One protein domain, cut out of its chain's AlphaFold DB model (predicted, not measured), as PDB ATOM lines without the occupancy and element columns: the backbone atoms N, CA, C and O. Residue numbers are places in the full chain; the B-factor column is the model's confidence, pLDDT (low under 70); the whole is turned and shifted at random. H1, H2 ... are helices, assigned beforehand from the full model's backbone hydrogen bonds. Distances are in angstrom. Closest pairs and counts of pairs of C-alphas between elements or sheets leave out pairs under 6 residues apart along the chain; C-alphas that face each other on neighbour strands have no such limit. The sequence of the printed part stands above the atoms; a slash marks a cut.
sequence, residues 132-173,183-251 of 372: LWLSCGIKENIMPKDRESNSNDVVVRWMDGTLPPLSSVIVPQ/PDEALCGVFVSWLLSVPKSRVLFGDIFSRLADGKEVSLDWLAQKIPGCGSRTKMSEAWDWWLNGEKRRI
ATOM      1  N   LEU A 132      27.026  14.303 -38.088       86.62
ATOM      2  CA  LEU A 132      26.971  14.890 -36.745       86.62
ATOM      3  C   LEU A 132      27.612  16.269 -36.670       86.62
ATOM      4  O   LEU A 132      27.096  17.098 -35.932       86.62
ATOM      5  N   TRP A 133      28.654  16.552 -37.459       91.62
ATOM      6  CA  TRP A 133      29.246  17.892 -37.511       91.62
ATOM      7  C   TRP A 133      28.206  18.957 -37.893       91.62
ATOM      8  O   TRP A 133      28.207  20.049 -37.334       91.62
ATOM      9  N   LEU A 134      27.264  18.620 -38.782       94.00
ATOM     10  CA  LEU A 134      26.221  19.539 -39.230       94.00
ATOM     11  C   LEU A 134      25.142  19.711 -38.156       94.00
ATOM     12  O   LEU A 134      24.749  20.830 -37.845       94.00
ATOM     13  N   SER A 135      24.691  18.608 -37.550       92.69
ATOM     14  CA  SER A 135      23.691  18.653 -36.469       92.69
ATOM     15  C   SER A 135      24.228  19.378 -35.229       92.69
ATOM     16  O   SER A 135      23.536  20.204 -34.638       92.69
ATOM     17  N   CYS A 136      25.480  19.093 -34.867       92.50
ATOM     18  CA  CYS A 136      26.208  19.736 -33.784       92.50
ATOM     19  C   CYS A 136      26.438  21.216 -34.081       92.50
ATOM     20  O   CYS A 136      26.066  22.058 -33.271       92.50
ATOM     21  N   GLY A 137      26.933  21.555 -35.272       95.62
ATOM     22  CA  GLY A 137      27.161  22.947 -35.634       95.62
ATOM     23  C   GLY A 137      25.879  23.781 -35.656       95.62
ATOM     24  O   GLY A 137      25.885  24.915 -35.185       95.62
ATOM     25  N   ILE A 138      24.746  23.223 -36.103       96.38
ATOM     26  CA  ILE A 138      23.445  23.901 -35.983       96.38
ATOM     27  C   ILE A 138      23.059  24.090 -34.516       96.38
ATOM     28  O   ILE A 138      22.688  25.203 -34.147       96.38
ATOM     29  N   LYS A 139      23.200  23.055 -33.670       95.00
ATOM     30  CA  LYS A 139      22.923  23.135 -32.223       95.00
ATOM     31  C   LYS A 139      23.674  24.299 -31.576       95.00
ATOM     32  O   LYS A 139      23.068  25.129 -30.901       95.00
ATOM     33  N   GLU A 140      24.972  24.389 -31.842       95.62
ATOM     34  CA  GLU A 140      25.860  25.432 -31.321       95.62
ATOM     35  C   GLU A 140      25.500  26.853 -31.779       95.62
ATOM     36  O   GLU A 140      25.883  27.834 -31.142       95.62
ATOM     37  N   ASN A 141      24.733  26.995 -32.865       96.19
ATOM     38  CA  ASN A 141      24.301  28.294 -33.374       96.19
ATOM     39  C   ASN A 141      22.929  28.759 -32.849       96.19
ATOM     40  O   ASN A 141      22.525  29.895 -33.107       96.19
ATOM     41  N   ILE A 142      22.209  27.930 -32.081       93.44
ATOM     42  CA  ILE A 142      20.861  28.246 -31.562       93.44
ATOM     43  C   ILE A 142      20.904  29.310 -30.458       93.44
ATOM     44  O   ILE A 142      19.972  30.122 -30.318       93.44
ATOM     45  N   MET A 143      21.947  29.289 -29.629       89.75
ATOM     46  CA  MET A 143      22.079  30.168 -28.470       89.75
ATOM     47  C   MET A 143      23.206  31.185 -28.687       89.75
ATOM     48  O   MET A 143      24.320  30.806 -29.037       89.75
ATOM     49  N   PRO A 144      22.963  32.492 -28.452       87.81
ATOM     50  CA  PRO A 144      24.000  33.516 -28.593       87.81
ATOM     51  C   PRO A 144      25.256  33.261 -27.750       87.81
ATOM     52  O   PRO A 144      26.356  33.487 -28.237       87.81
ATOM     53  N   LYS A 145      25.085  32.760 -26.520       86.94
ATOM     54  CA  LYS A 145      26.187  32.474 -25.594       86.94
ATOM     55  C   LYS A 145      27.130  31.390 -26.126       86.94
ATOM     56  O   LYS A 145      28.343  31.535 -26.010       86.94
ATOM     57  N   ASP A 146      26.573  30.337 -26.717       90.62
ATOM     58  CA  ASP A 146      27.361  29.227 -27.260       90.62
ATOM     59  C   ASP A 146      28.129  29.689 -28.505       90.62
ATOM     60  O   ASP A 146      29.336  29.486 -28.586       90.62
ATOM     61  N   ARG A 147      27.486  30.463 -29.397       90.94
ATOM     62  CA  ARG A 147      28.160  31.098 -30.550       90.94
ATOM     63  C   ARG A 147      29.370  31.935 -30.147       90.94
ATOM     64  O   ARG A 147      30.439  31.777 -30.726       90.94
ATOM     65  N   GLU A 148      29.207  32.797 -29.147       87.50
ATOM     66  CA  GLU A 148      30.294  33.634 -28.633       87.50
ATOM     67  C   GLU A 148      31.428  32.790 -28.034       87.50
ATOM     68  O   GLU A 148      32.600  33.016 -28.338       87.50
ATOM     69  N   SER A 149      31.090  31.805 -27.196       88.94
ATOM     70  CA  SER A 149      32.080  30.918 -26.575       88.94
ATOM     71  C   SER A 149      32.875  30.146 -27.629       88.94
ATOM     72  O   SER A 149      34.104  30.127 -27.579       88.94
ATOM     73  N   ASN A 150      32.181  29.566 -28.607       93.81
ATOM     74  CA  ASN A 150      32.774  28.771 -29.677       93.81
ATOM     75  C   ASN A 150      33.651  29.621 -30.595       93.81
ATOM     76  O   ASN A 150      34.766  29.224 -30.919       93.81
ATOM     77  N   SER A 151      33.180  30.815 -30.968       92.00
ATOM     78  CA  SER A 151      33.959  31.753 -31.777       92.00
ATOM     79  C   SER A 151      35.247  32.171 -31.076       92.00
ATOM     80  O   SER A 151      36.303  32.154 -31.701       92.00
ATOM     81  N   ASN A 152      35.182  32.522 -29.789       88.81
ATOM     82  CA  ASN A 152      36.368  32.915 -29.028       88.81
ATOM     83  C   ASN A 152      37.386  31.774 -28.933       88.81
ATOM     84  O   ASN A 152      38.582  32.004 -29.086       88.81
ATOM     85  N   ASP A 153      36.915  30.554 -28.684       91.56
ATOM     86  CA  ASP A 153      37.756  29.364 -28.585       91.56
ATOM     87  C   ASP A 153      38.440  29.034 -29.924       91.56
ATOM     88  O   ASP A 153      39.664  28.957 -29.993       91.56
ATOM     89  N   VAL A 154      37.679  28.957 -31.021       94.25
ATOM     90  CA  VAL A 154      38.228  28.671 -32.358       94.25
ATOM     91  C   VAL A 154      39.196  29.758 -32.825       94.25
ATOM     92  O   VAL A 154      40.267  29.423 -33.326       94.25
ATOM     93  N   VAL A 155      38.878  31.044 -32.624       91.38
ATOM     94  CA  VAL A 155      39.786  32.153 -32.974       91.38
ATOM     95  C   VAL A 155      41.080  32.075 -32.165       91.38
ATOM     96  O   VAL A 155      42.156  32.252 -32.727       91.38
ATOM     97  N   VAL A 156      41.010  31.758 -30.867       88.50
ATOM     98  CA  VAL A 156      42.203  31.580 -30.026       88.50
ATOM     99  C   VAL A 156      43.080  30.441 -30.549       88.50
ATOM    100  O   VAL A 156      44.279  30.648 -30.729       88.50
ATOM    101  N   ARG A 157      42.499  29.272 -30.847       93.12
ATOM    102  CA  ARG A 157      43.247  28.127 -31.391       93.12
ATOM    103  C   ARG A 157      43.845  28.428 -32.766       93.12
ATOM    104  O   ARG A 157      44.959  28.000 -33.056       93.12
ATOM    105  N   TRP A 158      43.123  29.179 -33.597       93.81
ATOM    106  CA  TRP A 158      43.584  29.632 -34.910       93.81
ATOM    107  C   TRP A 158      44.789  30.569 -34.797       93.81
ATOM    108  O   TRP A 158      45.808  30.326 -35.436       93.81
ATOM    109  N   MET A 159      44.714  31.576 -33.920       86.94
ATOM    110  CA  MET A 159      45.824  32.497 -33.649       86.94
ATOM    111  C   MET A 159      47.066  31.780 -33.108       86.94
ATOM    112  O   MET A 159      48.184  32.184 -33.415       86.94
ATOM    113  N   ASP A 160      46.872  30.712 -32.331       89.12
ATOM    114  CA  ASP A 160      47.962  29.911 -31.767       89.12
ATOM    115  C   ASP A 160      48.503  28.849 -32.746       89.12
ATOM    116  O   ASP A 160      49.419  28.107 -32.398       89.12
ATOM    117  N   GLY A 161      47.933  28.721 -33.953       91.75
ATOM    118  CA  GLY A 161      48.311  27.681 -34.919       91.75
ATOM    119  C   GLY A 161      47.978  26.253 -34.465       91.75
ATOM    120  O   GLY A 161      48.522  25.290 -34.999       91.75
ATOM    121  N   THR A 162      47.092  26.103 -33.477       94.81
ATOM    122  CA  THR A 162      46.669  24.810 -32.903       94.81
ATOM    123  C   THR A 162      45.311  24.343 -33.424       94.81
ATOM    124  O   THR A 162      44.826  23.278 -33.035       94.81
ATOM    125  N   LEU A 163      44.670  25.130 -34.298       94.25
ATOM    126  CA  LEU A 163      43.383  24.777 -34.878       94.25
ATOM    127  C   LEU A 163      43.520  23.552 -35.804       94.25
ATOM    128  O   LEU A 163      44.314  23.591 -36.745       94.25
ATOM    129  N   PRO A 164      42.730  22.482 -35.593       91.81
ATOM    130  CA  PRO A 164      42.696  21.354 -36.515       91.81
ATOM    131  C   PRO A 164      42.263  21.769 -37.933       91.81
ATOM    132  O   PRO A 164      41.443  22.680 -38.084       91.81
ATOM    133  N   PRO A 165      42.747  21.087 -38.987       90.38
ATOM    134  CA  PRO A 165      42.334  21.378 -40.357       90.38
ATOM    135  C   PRO A 165      40.844  21.071 -40.573       90.38
ATOM    136  O   PRO A 165      40.305  20.136 -39.988       90.38
ATOM    137  N   LEU A 166      40.180  21.774 -41.500       88.81
ATOM    138  CA  LEU A 166      38.749  21.566 -41.799       88.81
ATOM    139  C   LEU A 166      38.380  20.110 -42.140       88.81
ATOM    140  O   LEU A 166      37.262  19.668 -41.871       88.81
ATOM    141  N   SER A 167      39.315  19.336 -42.695       87.38
ATOM    142  CA  SER A 167      39.118  17.910 -42.978       87.38
ATOM    143  C   SER A 167      38.837  17.068 -41.727       87.38
ATOM    144  O   SER A 167      38.204  16.024 -41.847       87.38
ATOM    145  N   SER A 168      39.253  17.507 -40.532       86.19
ATOM    146  CA  SER A 168      38.948  16.806 -39.280       86.19
ATOM    147  C   SER A 168      37.523  17.054 -38.781       86.19
ATOM    148  O   SER A 168      37.048  16.320 -37.917       86.19
ATOM    149  N   VAL A 169      36.847  18.086 -39.296       85.50
ATOM    150  CA  VAL A 169      35.457  18.437 -38.954       85.50
ATOM    151  C   VAL A 169      34.489  17.623 -39.798       85.50
ATOM    152  O   VAL A 169      33.526  17.048 -39.291       85.50
ATOM    153  N   ILE A 170      34.761  17.552 -41.102       85.56
ATOM    154  CA  ILE A 170      33.888  16.909 -42.085       85.56
ATOM    155  C   ILE A 170      34.198  15.415 -42.141       85.56
ATOM    156  O   ILE A 170      34.836  14.913 -43.066       85.56
ATOM    157  N   VAL A 171      33.753  14.703 -41.108       75.94
ATOM    158  CA  VAL A 171      33.898  13.248 -41.011       75.94
ATOM    159  C   VAL A 171      32.714  12.554 -41.708       75.94
ATOM    160  O   VAL A 171      31.566  12.942 -41.459       75.94
ATOM    161  N   PRO A 172      32.958  11.531 -42.555       67.31
ATOM    162  CA  PRO A 172      31.908  10.726 -43.182       67.31
ATOM    163  C   PRO A 172      30.935  10.095 -42.177       67.31
ATOM    164  O   PRO A 172      31.328   9.684 -41.084       67.31
ATOM    165  N   GLN A 173      29.664   9.968 -42.578       61.91
ATOM    166  CA  GLN A 173      28.570   9.419 -41.757       61.91
ATOM    167  C   GLN A 173      28.832   7.984 -41.294       61.91
ATOM    168  O   GLN A 173      28.549   7.645 -40.149       61.91
ATOM    169  N   PRO A 183      31.982  15.035 -31.913       81.88
ATOM    170  CA  PRO A 183      32.696  16.015 -32.720       81.88
ATOM    171  C   PRO A 183      33.123  17.204 -31.845       81.88
ATOM    172  O   PRO A 183      32.520  17.457 -30.802       81.88
ATOM    173  N   ASP A 184      34.159  17.929 -32.268       90.88
ATOM    174  CA  ASP A 184      34.556  19.183 -31.620       90.88
ATOM    175  C   ASP A 184      33.423  20.205 -31.783       90.88
ATOM    176  O   ASP A 184      33.208  20.730 -32.879       90.88
ATOM    177  N   GLU A 185      32.657  20.416 -30.707       92.31
ATOM    178  CA  GLU A 185      31.450  21.242 -30.713       92.31
ATOM    179  C   GLU A 185      31.760  22.663 -31.193       92.31
ATOM    180  O   GLU A 185      31.131  23.149 -32.133       92.31
ATOM    181  N   ALA A 186      32.792  23.291 -30.622       94.56
ATOM    182  CA  ALA A 186      33.162  24.661 -30.948       94.56
ATOM    183  C   ALA A 186      33.527  24.804 -32.427       94.56
ATOM    184  O   ALA A 186      33.009  25.687 -33.116       94.56
ATOM    185  N   LEU A 187      34.351  23.892 -32.942       95.12
ATOM    186  CA  LEU A 187      34.762  23.922 -34.341       95.12
ATOM    187  C   LEU A 187      33.593  23.646 -35.300       95.12
ATOM    188  O   LEU A 187      33.457  24.340 -36.306       95.12
ATOM    189  N   CYS A 188      32.698  22.707 -34.974       95.38
ATOM    190  CA  CYS A 188      31.481  22.472 -35.758       95.38
ATOM    191  C   CYS A 188      30.563  23.700 -35.765       95.38
ATOM    192  O   CYS A 188      30.027  24.069 -36.812       95.38
ATOM    193  N   GLY A 189      30.395  24.343 -34.607       96.19
ATOM    194  CA  GLY A 189      29.601  25.559 -34.448       96.19
ATOM    195  C   GLY A 189      30.123  26.703 -35.306       96.19
ATOM    196  O   GLY A 189      29.364  27.293 -36.077       96.19
ATOM    197  N   VAL A 190      31.421  26.989 -35.232       96.88
ATOM    198  CA  VAL A 190      32.025  28.077 -36.014       96.88
ATOM    199  C   VAL A 190      32.042  27.738 -37.506       96.88
ATOM    200  O   VAL A 190      31.737  28.604 -38.324       96.88
ATOM    201  N   PHE A 191      32.278  26.476 -37.879       97.19
ATOM    202  CA  PHE A 191      32.218  26.049 -39.278       97.19
ATOM    203  C   PHE A 191      30.820  26.230 -39.882       97.19
ATOM    204  O   PHE A 191      30.673  26.821 -40.949       97.19
ATOM    205  N   VAL A 192      29.770  25.798 -39.178       97.44
ATOM    206  CA  VAL A 192      28.387  26.019 -39.626       97.44
ATOM    207  C   VAL A 192      28.026  27.510 -39.636       97.44
ATOM    208  O   VAL A 192      27.335  27.946 -40.554       97.44
ATOM    209  N   SER A 193      28.529  28.308 -38.688       97.12
ATOM    210  CA  SER A 193      28.363  29.772 -38.691       97.12
ATOM    211  C   SER A 193      28.933  30.403 -39.966       97.12
ATOM    212  O   SER A 193      28.277  31.235 -40.598       97.12
ATOM    213  N   TRP A 194      30.102  29.941 -40.418       97.31
ATOM    214  CA  TRP A 194      30.658  30.368 -41.698       97.31
ATOM    215  C   TRP A 194      29.767  29.974 -42.877       97.31
ATOM    216  O   TRP A 194      29.429  30.846 -43.677       97.31
ATOM    217  N   LEU A 195      29.298  28.720 -42.952       97.31
ATOM    218  CA  LEU A 195      28.381  28.276 -44.017       97.31
ATOM    219  C   LEU A 195      27.086  29.105 -44.060       97.31
ATOM    220  O   LEU A 195      26.561  29.379 -45.139       97.31
ATOM    221  N   LEU A 196      26.580  29.533 -42.901       96.88
ATOM    222  CA  LEU A 196      25.420  30.423 -42.796       96.88
ATOM    223  C   LEU A 196      25.712  31.841 -43.310       96.88
ATOM    224  O   LEU A 196      24.799  32.494 -43.818       96.88
ATOM    225  N   SER A 197      26.963  32.302 -43.205       95.88
ATOM    226  CA  SER A 197      27.401  33.623 -43.674       95.88
ATOM    227  C   SER A 197      27.684  33.699 -45.181       95.88
ATOM    228  O   SER A 197      27.730  34.795 -45.738       95.88
ATOM    229  N   VAL A 198      27.863  32.554 -45.851       95.56
ATOM    230  CA  VAL A 198      28.151  32.496 -47.292       95.56
ATOM    231  C   VAL A 198      26.966  33.053 -48.104       95.56
ATOM    232  O   VAL A 198      25.805  32.777 -47.773       95.56
ATOM    233  N   PRO A 199      27.208  33.800 -49.203       93.81
ATOM    234  CA  PRO A 199      26.139  34.261 -50.082       93.81
ATOM    235  C   PRO A 199      25.249  33.111 -50.555       93.81
ATOM    236  O   PRO A 199      25.736  32.066 -50.981       93.81
ATOM    237  N   LYS A 200      23.927  33.314 -50.524       93.19
ATOM    238  CA  LYS A 200      22.932  32.280 -50.865       93.19
ATOM    239  C   LYS A 200      23.025  31.028 -49.972       93.19
ATOM    240  O   LYS A 200      22.708  29.933 -50.436       93.19
ATOM    241  N   SER A 201      23.371  31.177 -48.689       95.62
ATOM    242  CA  SER A 201      23.430  30.069 -47.717       95.62
ATOM    243  C   SER A 201      22.174  29.189 -47.721       95.62
ATOM    244  O   SER A 201      22.284  27.969 -47.751       95.62
ATOM    245  N   ARG A 202      20.972  29.771 -47.831       95.69
ATOM    246  CA  ARG A 202      19.716  29.012 -48.007       95.69
ATOM    247  C   ARG A 202      19.785  27.979 -49.146       95.69
ATOM    248  O   ARG A 202      19.303  26.860 -48.986       95.69
ATOM    249  N   VAL A 203      20.363  28.347 -50.293       95.69
ATOM    250  CA  VAL A 203      20.530  27.447 -51.448       95.69
ATOM    251  C   VAL A 203      21.563  26.369 -51.130       95.69
ATOM    252  O   VAL A 203      21.296  25.198 -51.367       95.69
ATOM    253  N   LEU A 204      22.691  26.740 -50.512       96.75
ATOM    254  CA  LEU A 204      23.723  25.794 -50.081       96.75
ATOM    255  C   LEU A 204      23.164  24.716 -49.138       96.75
ATOM    256  O   LEU A 204      23.408  23.531 -49.347       96.75
ATOM    257  N   PHE A 205      22.380  25.099 -48.125       96.38
ATOM    258  CA  PHE A 205      21.749  24.135 -47.219       96.38
ATOM    259  C   PHE A 205      20.699  23.272 -47.931       96.38
ATOM    260  O   PHE A 205      20.635  22.071 -47.682       96.38
ATOM    261  N   GLY A 206      19.929  23.839 -48.867       94.19
ATOM    262  CA  GLY A 206      19.040  23.062 -49.735       94.19
ATOM    263  C   GLY A 206      19.787  22.006 -50.562       94.19
ATOM    264  O   GLY A 206      19.343  20.860 -50.633       94.19
ATOM    265  N   ASP A 207      20.943  22.364 -51.122       95.25
ATOM    266  CA  ASP A 207      21.821  21.455 -51.865       95.25
ATOM    267  C   ASP A 207      22.430  20.374 -50.959       95.25
ATOM    268  O   ASP A 207      22.515  19.214 -51.364       95.25
ATOM    269  N   ILE A 208      22.816  20.730 -49.725       94.94
ATOM    270  CA  ILE A 208      23.281  19.777 -48.707       94.94
ATOM    271  C   ILE A 208      22.182  18.748 -48.432       94.94
ATOM    272  O   ILE A 208      22.429  17.550 -48.545       94.94
ATOM    273  N   PHE A 209      20.960  19.190 -48.122       92.75
ATOM    274  CA  PHE A 209      19.854  18.274 -47.832       92.75
ATOM    275  C   PHE A 209      19.483  17.406 -49.030       92.75
ATOM    276  O   PHE A 209      19.271  16.209 -48.859       92.75
ATOM    277  N   SER A 210      19.468  17.975 -50.240       91.19
ATOM    278  CA  SER A 210      19.226  17.216 -51.468       91.19
ATOM    279  C   SER A 210      20.282  16.137 -51.686       91.19
ATOM    280  O   SER A 210      19.949  15.015 -52.052       91.19
ATOM    281  N   ARG A 211      21.558  16.462 -51.467       91.62
ATOM    282  CA  ARG A 211      22.652  15.509 -51.649       91.62
ATOM    283  C   ARG A 211      22.576  14.363 -50.646       91.62
ATOM    284  O   ARG A 211      22.781  13.213 -51.018       91.62
ATOM    285  N   LEU A 212      22.261  14.690 -49.397       90.06
ATOM    286  CA  LEU A 212      22.053  13.703 -48.344       90.06
ATOM    287  C   LEU A 212      20.843  12.806 -48.629       90.06
ATOM    288  O   LEU A 212      20.892  11.619 -48.330       90.06
ATOM    289  N   ALA A 213      19.784  13.353 -49.232       86.62
ATOM    290  CA  ALA A 213      18.607  12.587 -49.640       86.62
ATOM    291  C   ALA A 213      18.947  11.570 -50.741       86.62
ATOM    292  O   ALA A 213      18.401  10.475 -50.748       86.62
ATOM    293  N   ASP A 214      19.919  11.895 -51.600       86.38
ATOM    294  CA  ASP A 214      20.458  10.993 -52.629       86.38
ATOM    295  C   ASP A 214      21.421   9.926 -52.075       86.38
ATOM    296  O   ASP A 214      22.096   9.251 -52.853       86.38
ATOM    297  N   GLY A 215      21.568   9.817 -50.750       84.94
ATOM    298  CA  GLY A 215      22.517   8.901 -50.110       84.94
ATOM    299  C   GLY A 215      23.987   9.259 -50.356       84.94
ATOM    300  O   GLY A 215      24.871   8.435 -50.133       84.94
ATOM    301  N   LYS A 216      24.278  10.476 -50.838       88.19
ATOM    302  CA  LYS A 216      25.642  10.923 -51.150       88.19
ATOM    303  C   LYS A 216      26.251  11.674 -49.970       88.19
ATOM    304  O   LYS A 216      25.627  12.549 -49.373       88.19
ATOM    305  N   GLU A 217      27.526  11.416 -49.699       88.44
ATOM    306  CA  GLU A 217      28.259  12.089 -48.623       88.44
ATOM    307  C   GLU A 217      28.579  13.553 -48.951       88.44
ATOM    308  O   GLU A 217      28.971  13.892 -50.074       88.44
ATOM    309  N   VAL A 218      28.478  14.429 -47.950       91.56
ATOM    310  CA  VAL A 218      28.905  15.835 -48.025       91.56
ATOM    311  C   VAL A 218      30.395  15.912 -47.695       91.56
ATOM    312  O   VAL A 218      30.775  15.958 -46.529       91.56
ATOM    313  N   SER A 219      31.238  15.893 -48.729       91.38
ATOM    314  CA  SER A 219      32.695  15.998 -48.597       91.38
ATOM    315  C   SER A 219      33.183  17.447 -48.688       91.38
ATOM    316  O   SER A 219      32.477  18.328 -49.187       91.38
ATOM    317  N   LEU A 220      34.427  17.683 -48.256       91.75
ATOM    318  CA  LEU A 220      35.077  18.991 -48.383       91.75
ATOM    319  C   LEU A 220      35.235  19.415 -49.856       91.75
ATOM    320  O   LEU A 220      35.013  20.579 -50.169       91.75
ATOM    321  N   ASP A 221      35.538  18.481 -50.771       94.06
ATOM    322  CA  ASP A 221      35.579  18.778 -52.216       94.06
ATOM    323  C   ASP A 221      34.238  19.276 -52.721       94.06
ATOM    324  O   ASP A 221      34.159  20.276 -53.426       94.06
ATOM    325  N   TRP A 222      33.171  18.565 -52.357       95.62
ATOM    326  CA  TRP A 222      31.845  18.911 -52.827       95.62
ATOM    327  C   TRP A 222      31.407  20.277 -52.289       95.62
ATOM    328  O   TRP A 222      30.877  21.083 -53.051       95.62
ATOM    329  N   LEU A 223      31.676  20.575 -51.012       96.00
ATOM    330  CA  LEU A 223      31.402  21.897 -50.443       96.00
ATOM    331  C   LEU A 223      32.216  22.994 -51.130       96.00
ATOM    332  O   LEU A 223      31.652  24.034 -51.461       96.00
ATOM    333  N   ALA A 224      33.498  22.756 -51.412       96.00
ATOM    334  CA  ALA A 224      34.336  23.720 -52.114       96.00
ATOM    335  C   ALA A 224      33.788  24.064 -53.510       96.00
ATOM    336  O   ALA A 224      33.834  25.225 -53.906       96.00
ATOM    337  N   GLN A 225      33.215  23.090 -54.229       96.94
ATOM    338  CA  GLN A 225      32.544  23.344 -55.513       96.94
ATOM    339  C   GLN A 225      31.236  24.138 -55.369       96.94
ATOM    340  O   GLN A 225      30.794  24.785 -56.316       96.94
ATOM    341  N   LYS A 226      30.583  24.072 -54.205       96.62
ATOM    342  CA  LYS A 226      29.290  24.724 -53.952       96.62
ATOM    343  C   LYS A 226      29.407  26.126 -53.370       96.62
ATOM    344  O   LYS A 226      28.497  26.931 -53.564       96.62
ATOM    345  N   ILE A 227      30.495  26.424 -52.669       95.81
ATOM    346  CA  ILE A 227      30.734  27.738 -52.073       95.81
ATOM    347  C   ILE A 227      31.358  28.661 -53.134       95.81
ATOM    348  O   ILE A 227      32.441  28.357 -53.645       95.81
ATOM    349  N   PRO A 228      30.716  29.797 -53.472       92.19
ATOM    350  CA  PRO A 228      31.250  30.735 -54.455       92.19
ATOM    351  C   PRO A 228      32.676  31.187 -54.113       92.19
ATOM    352  O   PRO A 228      32.962  31.534 -52.970       92.19
ATOM    353  N   GLY A 229      33.568  31.185 -55.107       91.56
ATOM    354  CA  GLY A 229      34.961  31.625 -54.953       91.56
ATOM    355  C   GLY A 229      35.918  30.594 -54.340       91.56
ATOM    356  O   GLY A 229      37.122  30.831 -54.348       91.56
ATOM    357  N   CYS A 230      35.423  29.446 -53.859       95.00
ATOM    358  CA  CYS A 230      36.282  28.365 -53.378       95.00
ATOM    359  C   CYS A 230      36.775  27.502 -54.554       95.00
ATOM    360  O   CYS A 230      37.931  27.587 -54.943       95.00
ATOM    361  N   GLY A 231      35.931  26.658 -55.154       93.38
ATOM    362  CA  GLY A 231      36.293  25.821 -56.314       93.38
ATOM    363  C   GLY A 231      37.341  24.722 -56.051       93.38
ATOM    364  O   GLY A 231      37.510  23.827 -56.874       93.38
ATOM    365  N   SER A 232      38.032  24.736 -54.909       96.12
ATOM    366  CA  SER A 232      38.952  23.688 -54.450       96.12
ATOM    367  C   SER A 232      39.065  23.682 -52.921       96.12
ATOM    368  O   SER A 232      38.748  24.679 -52.265       96.12
ATOM    369  N   ARG A 233      39.546  22.573 -52.334       94.38
ATOM    370  CA  ARG A 233      39.777  22.474 -50.877       94.38
ATOM    371  C   ARG A 233      40.725  23.560 -50.370       94.38
ATOM    372  O   ARG A 233      40.458  24.153 -49.334       94.38
ATOM    373  N   THR A 234      41.801  23.835 -51.107       94.31
ATOM    374  CA  THR A 234      42.798  24.849 -50.734       94.31
ATOM    375  C   THR A 234      42.166  26.230 -50.646       94.31
ATOM    376  O   THR A 234      42.287  26.903 -49.629       94.31
ATOM    377  N   LYS A 235      41.406  26.620 -51.673       95.88
ATOM    378  CA  LYS A 235      40.705  27.907 -51.699       95.88
ATOM    379  C   LYS A 235      39.608  28.003 -50.643       95.88
ATOM    380  O   LYS A 235      39.385  29.075 -50.095       95.88
ATOM    381  N   MET A 236      38.955  26.887 -50.322       95.25
ATOM    382  CA  MET A 236      38.004  26.815 -49.214       95.25
ATOM    383  C   MET A 236      38.684  27.059 -47.860       95.25
ATOM    384  O   MET A 236      38.150  27.817 -47.056       95.25
ATOM    385  N   SER A 237      39.864  26.477 -47.625       94.06
ATOM    386  CA  SER A 237      40.662  26.749 -46.422       94.06
ATOM    387  C   SER A 237      41.130  28.207 -46.357       94.06
ATOM    388  O   SER A 237      40.979  28.834 -45.315       94.06
ATOM    389  N   GLU A 238      41.605  28.783 -47.467       94.06
ATOM    390  CA  GLU A 238      41.977  30.208 -47.537       94.06
ATOM    391  C   GLU A 238      40.781  31.127 -47.219       94.06
ATOM    392  O   GLU A 238      40.904  32.081 -46.451       94.06
ATOM    393  N   ALA A 239      39.606  30.833 -47.786       95.31
ATOM    394  CA  ALA A 239      38.382  31.592 -47.533       95.31
ATOM    395  C   ALA A 239      37.916  31.472 -46.073       95.31
ATOM    396  O   ALA A 239      37.425  32.444 -45.497       95.31
ATOM    397  N   TRP A 240      38.093  30.295 -45.472       94.75
ATOM    398  CA  TRP A 240      37.837  30.055 -44.057       94.75
ATOM    399  C   TRP A 240      38.783  30.857 -43.154       94.75
ATOM    400  O   TRP A 240      38.309  31.538 -42.247       94.75
ATOM    401  N   ASP A 241      40.089  30.857 -43.433       93.94
ATOM    402  CA  ASP A 241      41.072  31.647 -42.678       93.94
ATOM    403  C   ASP A 241      40.794  33.149 -42.783       93.94
ATOM    404  O   ASP A 241      40.841  33.880 -41.791       93.94
ATOM    405  N   TRP A 242      40.439  33.622 -43.981       92.38
ATOM    406  CA  TRP A 242      40.066  35.018 -44.185       92.38
ATOM    407  C   TRP A 242      38.801  35.395 -43.405       92.38
ATOM    408  O   TRP A 242      38.739  36.465 -42.794       92.38
ATOM    409  N   TRP A 243      37.810  34.501 -43.367       94.50
ATOM    410  CA  TRP A 243      36.602  34.699 -42.573       94.50
ATOM    411  C   TRP A 243      36.895  34.704 -41.065       94.50
ATOM    412  O   TRP A 243      36.427  35.606 -40.369       94.50
ATOM    413  N   LEU A 244      37.734  33.789 -40.562       92.62
ATOM    414  CA  LEU A 244      38.168  33.769 -39.157       92.62
ATOM    415  C   LEU A 244      38.901  35.055 -38.755       92.62
ATOM    416  O   LEU A 244      38.702  35.566 -37.650       92.62
ATOM    417  N   ASN A 245      39.695  35.626 -39.661       87.75
ATOM    418  CA  ASN A 245      40.334  36.919 -39.440       87.75
ATOM    419  C   ASN A 245      39.318  38.070 -39.302       87.75
ATOM    420  O   ASN A 245      39.545  39.012 -38.540       87.75
ATOM    421  N   GLY A 246      38.186  38.008 -40.010       86.19
ATOM    422  CA  GLY A 246      37.061  38.918 -39.786       86.19
ATOM    423  C   GLY A 246      36.370  38.659 -38.444       86.19
ATOM    424  O   GLY A 246      36.071  39.595 -37.700       86.19
ATOM    425  N   GLU A 247      36.186  37.386 -38.104       84.94
ATOM    426  CA  GLU A 247      35.504  36.938 -36.890       84.94
ATOM    427  C   GLU A 247      36.227  37.376 -35.607       84.94
ATOM    428  O   GLU A 247      35.589  37.784 -34.636       84.94
ATOM    429  N   LYS A 248      37.562  37.420 -35.643       78.81
ATOM    430  CA  LYS A 248      38.437  38.000 -34.613       78.81
ATOM    431  C   LYS A 248      37.974  39.381 -34.126       78.81
ATOM    432  O   LYS A 248      38.023  39.691 -32.937       78.81
ATOM    433  N   ARG A 249      37.488  40.219 -35.046       74.25
ATOM    434  CA  ARG A 249      37.087  41.606 -34.764       74.25
ATOM    435  C   ARG A 249      35.634  41.730 -34.312       74.25
ATOM    436  O   ARG A 249      35.198  42.822 -33.954       74.25
ATOM    437  N   ARG A 250      34.870  40.637 -34.314       79.00
ATOM    438  CA  ARG A 250      33.447  40.666 -33.991       79.00
ATOM    439  C   ARG A 250      33.216  40.932 -32.504       79.00
ATOM    440  O   ARG A 250      33.911  40.420 -31.622       79.00
ATOM    441  N   ILE A 251      32.197  41.738 -32.217       73.88
ATOM    442  CA  ILE A 251      31.710  41.992 -30.860       73.88
ATOM    443  C   ILE A 251      30.358  41.300 -30.726       73.88
ATOM    444  O   ILE A 251      29.355  41.767 -31.257       73.88
TER     445      ILE A 251
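AT A GLANCE: This is residues 132 to 173 and 183 to 251 of the 372 residues of an uncharacterized protein of bacterium B17 (UniProt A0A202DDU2). The longest helix, H2, and the helix H1 each cross the middle helix, H3, and meet at a corner beside it. From H2 an arc of helices goes on through H6 to H5, while H4 lies at the far end, near H3 and H5 but touching no helix; residues 160 to 173, with no named element, run back along one side. The printed part has 111 residues with six named helices, H1 to H6 in chain order, and no named strand: all helix, mostly crossed. It is compact, with a radius of gyration of the C-alphas of 13.3 A and spans of 37 by 28 by 24 A.

IN THESE COORDINATES: H2, residues 144 to 159, is 22.4 A long from C-alpha 144 at (24.000, 33.516, -28.593). H1 is residues 132 to 141, and H3, residues 185 to 197, is 18.4 A long. H6, residues 233 to 247, is 20.6 A long and ends at C-alpha 247 at (35.504, 36.938, -36.890). H4, residues 201 to 213, is 18.2 A long; H5 is residues 220 to 226.

HOW THE PARTS SIT: H2, with residues 147 to 154 alone, touches H3, about perpendicular at 81 degrees; the closest C-alphas, of Asn 150 and Ala 186, are 4.3 A apart. H1 touches H3 at 76 degrees, about perpendicular, closest at the C-alphas of Gly 137 and Gly 189, 3.8 A. H1 and H2 touch only at the corner, C-alphas 141 and 147 being closest at 5.5 A. H2 and H6 only just touch, with 3 pairs of C-alphas within 8 A, closest at Val 155 and Leu 244, 6.6 A. H6, with residues 233 to 236 alone, touches H5, closest at C-alphas 236 and 224, 5.6 A. H4 is close to but not clearly touching H3 and H5; H4 and H6 are apart. In H1 to H6 every O i to N i+4 pair is within hydrogen-bond range.

THE WHOLE: The farthest C-alphas, of Asp 214 and Ile 251, are 39.5 A apart. Residues 174 to 182 are not printed; C-alphas 173 and 183 are 11.9 A apart across this cut. Of the links printed whole, none is long. Mean pLDDT of the printed part is 91.3; residues 172 to 173 are under 70.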